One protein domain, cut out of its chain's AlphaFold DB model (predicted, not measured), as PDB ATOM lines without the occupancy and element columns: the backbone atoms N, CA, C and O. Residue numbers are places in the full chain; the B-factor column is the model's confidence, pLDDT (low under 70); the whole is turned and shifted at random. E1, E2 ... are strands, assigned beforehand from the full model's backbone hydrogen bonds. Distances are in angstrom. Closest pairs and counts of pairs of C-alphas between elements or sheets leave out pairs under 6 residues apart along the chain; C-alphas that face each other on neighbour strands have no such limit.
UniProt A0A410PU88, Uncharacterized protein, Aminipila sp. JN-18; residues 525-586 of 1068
ATOM      1  N   VAL A 525     -32.396 -12.234  20.338       93.94
ATOM      2  CA  VAL A 525     -31.974 -10.995  20.998       93.94
ATOM      3  C   VAL A 525     -31.697 -11.298  22.461       93.94
ATOM      4  O   VAL A 525     -32.464 -12.022  23.091       93.94
ATOM      5  N   PHE A 526     -30.610 -10.750  22.994       95.12
ATOM      6  CA  PHE A 526     -30.169 -10.965  24.367       95.12
ATOM      7  C   PHE A 526     -30.068  -9.651  25.152       95.12
ATOM      8  O   PHE A 526     -29.805  -8.595  24.566       95.12
ATOM      9  N   ASP A 527     -30.248  -9.721  26.472       91.31
ATOM     10  CA  ASP A 527     -29.932  -8.632  27.406       91.31
ATOM     11  C   ASP A 527     -28.407  -8.506  27.646       91.31
ATOM     12  O   ASP A 527     -27.596  -9.248  27.086       91.31
ATOM     13  N   THR A 528     -27.993  -7.571  28.507       87.50
ATOM     14  CA  THR A 528     -26.580  -7.392  28.900       87.50
ATOM     15  C   THR A 528     -25.983  -8.560  29.687       87.50
ATOM     16  O   THR A 528     -24.766  -8.618  29.838       87.50
ATOM     17  N   ASN A 529     -26.816  -9.461  30.206       86.31
ATOM     18  CA  ASN A 529     -26.423 -10.626  30.999       86.31
ATOM     19  C   ASN A 529     -26.406 -11.916  30.152       86.31
ATOM     20  O   ASN A 529     -26.065 -12.979  30.664       86.31
ATOM     21  N   GLY A 530     -26.784 -11.825  28.871       88.00
ATOM     22  CA  GLY A 530     -26.858 -12.940  27.934       88.00
ATOM     23  C   GLY A 530     -28.193 -13.693  27.912       88.00
ATOM     24  O   GLY A 530     -28.280 -14.704  27.217       88.00
ATOM     25  N   ASN A 531     -29.230 -13.241  28.623       90.50
ATOM     26  CA  ASN A 531     -30.553 -13.879  28.637       90.50
ATOM     27  C   ASN A 531     -31.362 -13.529  27.382       90.50
ATOM     28  O   ASN A 531     -31.380 -12.373  26.963       90.50
ATOM     29  N   GLU A 532     -32.092 -14.497  26.824       92.50
ATOM     30  CA  GLU A 532     -32.989 -14.287  25.679       92.50
ATOM     31  C   GLU A 532     -34.163 -13.336  26.002       92.50
ATOM     32  O   GLU A 532     -35.015 -13.629  26.845       92.50
ATOM     33  N   ILE A 533     -34.248 -12.225  25.264       90.31
ATOM     34  CA  ILE A 533     -35.391 -11.303  25.228       90.31
ATOM     35  C   ILE A 533     -36.433 -11.859  24.247       90.31
ATOM     36  O   ILE A 533     -36.091 -12.292  23.145       90.31
ATOM     37  N   GLN A 534     -37.716 -11.822  24.618       85.75
ATOM     38  CA  GLN A 534     -38.811 -12.292  23.759       85.75
ATOM     39  C   GLN A 534     -39.338 -11.197  22.823       85.75
ATOM     40  O   GLN A 534     -39.349 -10.012  23.159       85.75
ATOM     41  N   ASN A 535     -39.800 -11.592  21.635       81.75
ATOM     42  CA  ASN A 535     -40.337 -10.651  20.653       81.75
ATOM     43  C   ASN A 535     -41.711 -10.118  21.098       81.75
ATOM     44  O   ASN A 535     -42.571 -10.894  21.511       81.75
ATOM     45  N   ASN A 536     -41.928  -8.811  20.952       75.44
ATOM     46  CA  ASN A 536     -43.069  -8.053  21.474       75.44
ATOM     47  C   ASN A 536     -43.135  -7.983  23.013       75.44
ATOM     48  O   ASN A 536     -44.201  -7.721  23.570       75.44
ATOM     49  N   SER A 537     -42.006  -8.196  23.701       75.19
ATOM     50  CA  SER A 537     -41.882  -7.875  25.127       75.19
ATOM     51  C   SER A 537     -41.429  -6.430  25.333       75.19
ATOM     52  O   SER A 537     -40.683  -5.864  24.529       75.19
ATOM     53  N   ASP A 538     -41.894  -5.823  26.421       70.25
ATOM     54  CA  ASP A 538     -41.507  -4.474  26.819       70.25
ATOM     55  C   ASP A 538     -40.075  -4.485  27.386       70.25
ATOM     56  O   ASP A 538     -39.818  -5.016  28.466       70.25
ATOM     57  N   TYR A 539     -39.121  -3.905  26.649       81.94
ATOM     58  CA  TYR A 539     -37.711  -3.866  27.046       81.94
ATOM     59  C   TYR A 539     -37.018  -2.574  26.586       81.94
ATOM     60  O   TYR A 539     -37.284  -2.033  25.512       81.94
ATOM     61  N   SER A 540     -36.090  -2.070  27.404       76.19
ATOM     62  CA  SER A 540     -35.316  -0.855  27.135       76.19
ATOM     63  C   SER A 540     -33.937  -0.967  27.787       76.19
ATOM     64  O   SER A 540     -33.847  -1.186  28.991       76.19
ATOM     65  N   GLY A 541     -32.860  -0.802  27.016       82.69
ATOM     66  CA  GLY A 541     -31.491  -1.024  27.491       82.69
ATOM     67  C   GLY A 541     -30.505  -1.343  26.365       82.69
ATOM     68  O   GLY A 541     -30.813  -1.168  25.186       82.69
ATOM     69  N   THR A 542     -29.312  -1.827  26.714       88.38
ATOM     70  CA  THR A 542     -28.362  -2.380  25.735       88.38
ATOM     71  C   THR A 542     -28.726  -3.830  25.435       88.38
ATOM     72  O   THR A 542     -28.732  -4.661  26.335       88.38
ATOM     73  N   SER A 543     -28.994  -4.130  24.167       91.31
ATOM     74  CA  SER A 543     -29.324  -5.476  23.684       91.31
ATOM     75  C   SER A 543     -28.273  -5.988  22.699       91.31
ATOM     76  O   SER A 543     -27.617  -5.191  22.019       91.31
ATOM     77  N   VAL A 544     -28.128  -7.310  22.599       94.06
ATOM     78  CA  VAL A 544     -27.274  -7.973  21.604       94.06
ATOM     79  C   VAL A 544     -28.136  -8.776  20.636       94.06
ATOM     80  O   VAL A 544     -28.842  -9.695  21.036       94.06
ATOM     81  N   PHE A 545     -28.060  -8.443  19.351       93.75
ATOM     82  CA  PHE A 545     -28.771  -9.130  18.275       93.75
ATOM     83  C   PHE A 545     -27.898 -10.223  17.659       93.75
ATOM     84  O   PHE A 545     -26.779  -9.934  17.235       93.75
ATOM     85  N   CYS A 546     -28.443 -11.433  17.535       93.69
ATOM     86  CA  CYS A 546     -27.905 -12.547  16.756       93.69
ATOM     87  C   CYS A 546     -28.705 -12.728  15.457       93.69
ATOM     88  O   CYS A 546     -29.921 -12.936  15.493       93.69
ATOM     89  N   TYR A 547     -28.023 -12.619  14.313       92.81
ATOM     90  CA  TYR A 547     -28.600 -12.607  12.960       92.81
ATOM     91  C   TYR A 547     -27.596 -13.162  11.929       92.81
ATOM     92  O   TYR A 547     -26.419 -13.323  12.253       92.81
ATOM     93  N   LYS A 548     -28.027 -13.499  10.702       88.25
ATOM     94  CA  LYS A 548     -27.206 -14.272   9.745       88.25
ATOM     95  C   LYS A 548     -26.500 -13.392   8.702       88.25
ATOM     96  O   LYS A 548     -25.302 -13.541   8.461       88.25
ATOM     97  N   ASN A 549     -27.219 -12.451   8.096       83.88
ATOM     98  CA  ASN A 549     -26.759 -11.656   6.951       83.88
ATOM     99  C   ASN A 549     -26.174 -10.280   7.345       83.88
ATOM    100  O   ASN A 549     -26.142  -9.899   8.509       83.88
ATOM    101  N   GLU A 550     -25.635  -9.517   6.386       77.19
ATOM    102  CA  GLU A 550     -25.260  -8.104   6.614       77.19
ATOM    103  C   GLU A 550     -26.497  -7.229   6.880       77.19
ATOM    104  O   GLU A 550     -27.472  -7.300   6.132       77.19
ATOM    105  N   HIS A 551     -26.447  -6.347   7.886       76.88
ATOM    106  CA  HIS A 551     -27.568  -5.459   8.216       76.88
ATOM    107  C   HIS A 551     -27.139  -3.993   8.390       76.88
ATOM    108  O   HIS A 551     -26.374  -3.642   9.284       76.88
ATOM    109  N   LYS A 552     -27.710  -3.102   7.565       70.94
ATOM    110  CA  LYS A 552     -27.283  -1.696   7.393       70.94
ATOM    111  C   LYS A 552     -27.250  -0.841   8.671       70.94
ATOM    112  O   LYS A 552     -26.558   0.173   8.681       70.94
ATOM    113  N   LYS A 553     -28.012  -1.199   9.713       70.94
ATOM    114  CA  LYS A 553     -28.075  -0.457  10.991       70.94
ATOM    115  C   LYS A 553     -27.390  -1.170  12.167       70.94
ATOM    116  O   LYS A 553     -27.257  -0.558  13.218       70.94
ATOM    117  N   LEU A 554     -26.959  -2.426  12.012       82.69
ATOM    118  CA  LEU A 554     -26.312  -3.204  13.073       82.69
ATOM    119  C   LEU A 554     -24.853  -3.477  12.697       82.69
ATOM    120  O   LEU A 554     -24.568  -4.240  11.777       82.69
ATOM    121  N   LYS A 555     -23.921  -2.846  13.418       85.25
ATOM    122  CA  LYS A 555     -22.486  -3.108  13.258       85.25
ATOM    123  C   LYS A 555     -22.115  -4.353  14.057       85.25
ATOM    124  O   LYS A 555     -22.109  -4.309  15.286       85.25
ATOM    125  N   ALA A 556     -21.804  -5.440  13.357       87.75
ATOM    126  CA  ALA A 556     -21.355  -6.669  13.991       87.75
ATOM    127  C   ALA A 556     -19.999  -6.459  14.689       87.75
ATOM    128  O   ALA A 556     -19.050  -5.974  14.071       87.75
ATOM    129  N   PHE A 557     -19.907  -6.836  15.965       91.56
ATOM    130  CA  PHE A 557     -18.650  -6.901  16.720       91.56
ATOM    131  C   PHE A 557     -18.045  -8.315  16.714       91.56
ATOM    132  O   PHE A 557     -16.849  -8.473  16.945       91.56
ATOM    133  N   TYR A 558     -18.855  -9.332  16.406       91.94
ATOM    134  CA  TYR A 558     -18.449 -10.724  16.227       91.94
ATOM    135  C   TYR A 558     -19.132 -11.303  14.980       91.94
ATOM    136  O   TYR A 558     -20.296 -10.999  14.711       91.94
ATOM    137  N   ASN A 559     -18.412 -12.134  14.224       90.81
ATOM    138  CA  ASN A 559     -18.902 -12.815  13.024       90.81
ATOM    139  C   ASN A 559     -18.327 -14.237  12.977       90.81
ATOM    140  O   ASN A 559     -17.116 -14.403  13.123       90.81
ATOM    141  N   CYS A 560     -19.162 -15.239  12.703       88.50
ATOM    142  CA  CYS A 560     -18.744 -16.609  12.400       88.50
ATOM    143  C   CYS A 560     -19.415 -17.110  11.104       88.50
ATOM    144  O   CYS A 560     -20.098 -16.354  10.412       88.50
ATOM    145  N   SER A 561     -19.229 -18.387  10.760       87.12
ATOM    146  CA  SER A 561     -19.810 -19.004   9.553       87.12
ATOM    147  C   SER A 561     -21.343 -19.106   9.558       87.12
ATOM    148  O   SER A 561     -21.934 -19.337   8.505       87.12
ATOM    149  N   TYR A 562     -21.985 -18.969  10.724       89.25
ATOM    150  CA  TYR A 562     -23.411 -19.261  10.915       89.25
ATOM    151  C   TYR A 562     -24.238 -18.066  11.409       89.25
ATOM    152  O   TYR A 562     -25.432 -18.005  11.111       89.25
ATOM    153  N   TYR A 563     -23.629 -17.135  12.154       93.44
ATOM    154  CA  TYR A 563     -24.282 -15.946  12.707       93.44
ATOM    155  C   TYR A 563     -23.296 -14.794  12.972       93.44
ATOM    156  O   TYR A 563     -22.072 -14.926  12.875       93.44
ATOM    157  N   LYS A 564     -23.862 -13.639  13.315       93.50
ATOM    158  CA  LYS A 564     -23.194 -12.380  13.647       93.50
ATOM    159  C   LYS A 564     -23.819 -11.803  14.907       93.50
ATOM    160  O   LYS A 564     -25.023 -11.959  15.104       93.50
ATOM    161  N   LEU A 565     -23.025 -11.113  15.725       93.94
ATOM    162  CA  LEU A 565     -23.508 -10.414  16.917       93.94
ATOM    163  C   LEU A 565     -23.270  -8.911  16.798       93.94
ATOM    164  O   LEU A 565     -22.145  -8.482  16.530       93.94
ATOM    165  N   ALA A 566     -24.307  -8.114  17.049       91.88
ATOM    166  CA  ALA A 566     -24.228  -6.655  17.121       91.88
ATOM    167  C   ALA A 566     -24.885  -6.131  18.399       91.88
ATOM    168  O   ALA A 566     -25.967  -6.578  18.771       91.88
ATOM    169  N   SER A 567     -24.240  -5.164  19.053       89.88
ATOM    170  CA  SER A 567     -24.748  -4.522  20.269       89.88
ATOM    171  C   SER A 567     -25.407  -3.195  19.911       89.88
ATOM    172  O   SER A 567     -24.849  -2.409  19.141       89.88
ATOM    173  N   GLN A 568     -26.600  -2.952  20.448       86.38
ATOM    174  CA  GLN A 568     -27.393  -1.763  20.158       86.38
ATOM    175  C   GLN A 568     -28.253  -1.390  21.371       86.38
ATOM    176  O   GLN A 568     -28.941  -2.230  21.954       86.38
ATOM    177  N   ASN A 569     -28.250  -0.101  21.725       81.06
ATOM    178  CA  ASN A 569     -29.194   0.433  22.702       81.06
ATOM    179  C   ASN A 569     -30.582   0.576  22.069       81.06
ATOM    180  O   ASN A 569     -30.742   1.224  21.030       81.06
ATOM    181  N   VAL A 570     -31.576  -0.025  22.713       81.00
ATOM    182  CA  VAL A 570     -32.983  -0.060  22.310       81.00
ATOM    183  C   VAL A 570     -33.836   0.632  23.370       81.00
ATOM    184  O   VAL A 570     -33.457   0.705  24.538       81.00
ATOM    185  N   ARG A 571     -34.981   1.174  22.955       71.12
ATOM    186  CA  ARG A 571     -35.956   1.820  23.844       71.12
ATOM    187  C   ARG A 571     -37.285   1.084  23.775       71.12
ATOM    188  O   ARG A 571     -37.619   0.564  22.709       71.12
ATOM    189  N   LEU A 572     -38.066   1.162  24.847       57.31
ATOM    190  CA  LEU A 572     -39.464   0.738  24.852       57.31
ATOM    191  C   LEU A 572     -40.204   1.337  23.637       57.31
ATOM    192  O   LEU A 572     -40.079   2.532  23.360       57.31
ATOM    193  N   GLY A 573     -40.907   0.500  22.873       57.19
ATOM    194  CA  GLY A 573     -41.605   0.892  21.637       57.19
ATOM    195  C   GLY A 573     -40.735   0.941  20.370       57.19
ATOM    196  O   GLY A 573     -41.224   1.314  19.302       57.19
ATOM    197  N   SER A 574     -39.452   0.571  20.449       64.56
ATOM    198  CA  SER A 574     -38.598   0.422  19.260       64.56
ATOM    199  C   SER A 574     -38.935  -0.864  18.506       64.56
ATOM    200  O   SER A 574     -39.095  -1.908  19.124       64.56
ATOM    201  N   ALA A 575     -38.921  -0.829  17.173       72.44
ATOM    202  CA  ALA A 575     -39.016  -2.029  16.344       72.44
ATOM    203  C   ALA A 575     -37.842  -2.100  15.360       72.44
ATOM    204  O   ALA A 575     -37.508  -1.109  14.706       72.44
ATOM    205  N   TYR A 576     -37.228  -3.277  15.255       75.06
ATOM    206  CA  TYR A 576     -36.093  -3.570  14.385       75.06
ATOM    207  C   TYR A 576     -36.502  -4.646  13.382       75.06
ATOM    208  O   TYR A 576     -36.821  -5.765  13.767       75.06
ATOM    209  N   VAL A 577     -36.488  -4.310  12.092       72.56
ATOM    210  CA  VAL A 577     -36.655  -5.295  11.015       72.56
ATOM    211  C   VAL A 577     -35.285  -5.894  10.724       72.56
ATOM    212  O   VAL A 577     -34.356  -5.159  10.387       72.56
ATOM    213  N   ILE A 578     -35.145  -7.202  10.914       78.44
ATOM    214  CA  ILE A 578     -33.899  -7.948  10.733       78.44
ATOM    215  C   ILE A 578     -34.234  -9.170   9.886       78.44
ATOM    216  O   ILE A 578     -34.959 -10.065  10.323       78.44
ATOM    217  N   GLU A 579     -33.723  -9.169   8.654       68.69
ATOM    218  CA  GLU A 579     -34.164 -10.098   7.605       68.69
ATOM    219  C   GLU A 579     -35.702 -10.007   7.476       68.69
ATOM    220  O   GLU A 579     -36.234  -8.896   7.522       68.69
ATOM    221  N   ASP A 580     -36.429 -11.119   7.366       68.31
ATOM    222  CA  ASP A 580     -37.900 -11.106   7.280       68.31
ATOM    223  C   ASP A 580     -38.605 -10.996   8.655       68.31
ATOM    224  O   ASP A 580     -39.819 -11.167   8.760       68.31
ATOM    225  N   THR A 581     -37.861 -10.749   9.744       68.56
ATOM    226  CA  THR A 581     -38.394 -10.752  11.119       68.56
ATOM    227  C   THR A 581     -38.460  -9.341  11.699       68.56
ATOM    228  O   THR A 581     -37.441  -8.669  11.857       68.56
ATOM    229  N   ILE A 582     -39.658  -8.897  12.090       75.25
ATOM    230  CA  ILE A 582     -39.828  -7.694  12.916       75.25
ATOM    231  C   ILE A 582     -39.636  -8.091  14.380       75.25
ATOM    232  O   ILE A 582     -40.440  -8.852  14.918       75.25
ATOM    233  N   PHE A 583     -38.592  -7.567  15.021       79.69
ATOM    234  CA  PHE A 583     -38.387  -7.675  16.461       79.69
ATOM    235  C   PHE A 583     -38.835  -6.382  17.151       79.69
ATOM    236  O   PHE A 583     -38.238  -5.320  16.950       79.69
ATOM    237  N   ASN A 584     -39.907  -6.458  17.932       75.88
ATOM    238  CA  ASN A 584     -40.524  -5.328  18.616       75.88
ATOM    239  C   ASN A 584     -40.171  -5.348  20.109       75.88
ATOM    240  O   ASN A 584     -40.319  -6.374  20.769       75.88
ATOM    241  N   PHE A 585     -39.738  -4.203  20.629       76.56
ATOM    242  CA  PHE A 585     -39.423  -3.962  22.041       76.56
ATOM    243  C   PHE A 585     -40.600  -3.263  22.747       76.56
ATOM    244  O   PHE A 585     -40.413  -2.350  23.554       76.56
ATOM    245  N   SER A 586     -41.819  -3.622  22.340       59.81
ATOM    246  CA  SER A 586     -43.087  -3.374  23.027       59.81
ATOM    247  C   SER A 586     -44.197  -4.234  22.410       59.81
ATOM    248  O   SER A 586     -43.959  -4.928  21.422       59.81
TER     249      SER A 586
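AT A GLANCE: This is residues 525 to 586 of the 1068 residues of an uncharacterized protein of Aminipila sp. JN-18 (UniProt A0A410PU88). Two long antiparallel strands, E1 and E3, form a slanting slab with the short strand E2 beside one end of E3, and the small hairpin E4 and E5 folds back over one face, only partly face to face with the slab. Residues 525 to 540, with no named element, loop past the E1 edge. The printed part has 62 residues, no named helix and five strands, E1 to E5 along the chain; the sheet order E1 - E3 - E2 is all antiparallel. The class is all strand, though 26 of the 62 residues are in named elements, under half. It is compact, with a radius of gyration of the C-alphas of 11.0 A and spans of 31 by 25 by 16 A.

IN THESE COORDINATES: E1, residues 541 to 547, runs 18.8 A from C-alpha 541 at (-31.491, -1.024, 27.491). E3, residues 564 to 570, runs 18.0 A. E2 is residues 556 to 559. E4, residues 575 to 578, and E5, residues 581 to 584, follow; C-alpha 584 is at (-40.524, -5.328, 18.616).

HOW THE PARTS SIT: Inner strand E3 is antiparallel to edge strand E1 at 152 degrees, with N 543 and O 568 within hydrogen-bond range at 2.9 A. E2 and E3 are a hairpin at 157 degrees, with N 557 and O 565 at 2.8 A. E4 and E5 are a hairpin at 159 degrees, with N 576 and O 583 at 2.8 A. The closest C-alphas of E1 and E4, Tyr 547 and Ile 578, are 7.4 A apart. E3 and E5 are apart.

THE WHOLE: The C-alphas farthest apart, of Ser 561 and Gly 573, are 31.9 A apart. The printed part has no cut, and no link is long. Mean pLDDT of the printed part is 82.2; residues 572 to 574, 579 to 581 and 586 are under 70.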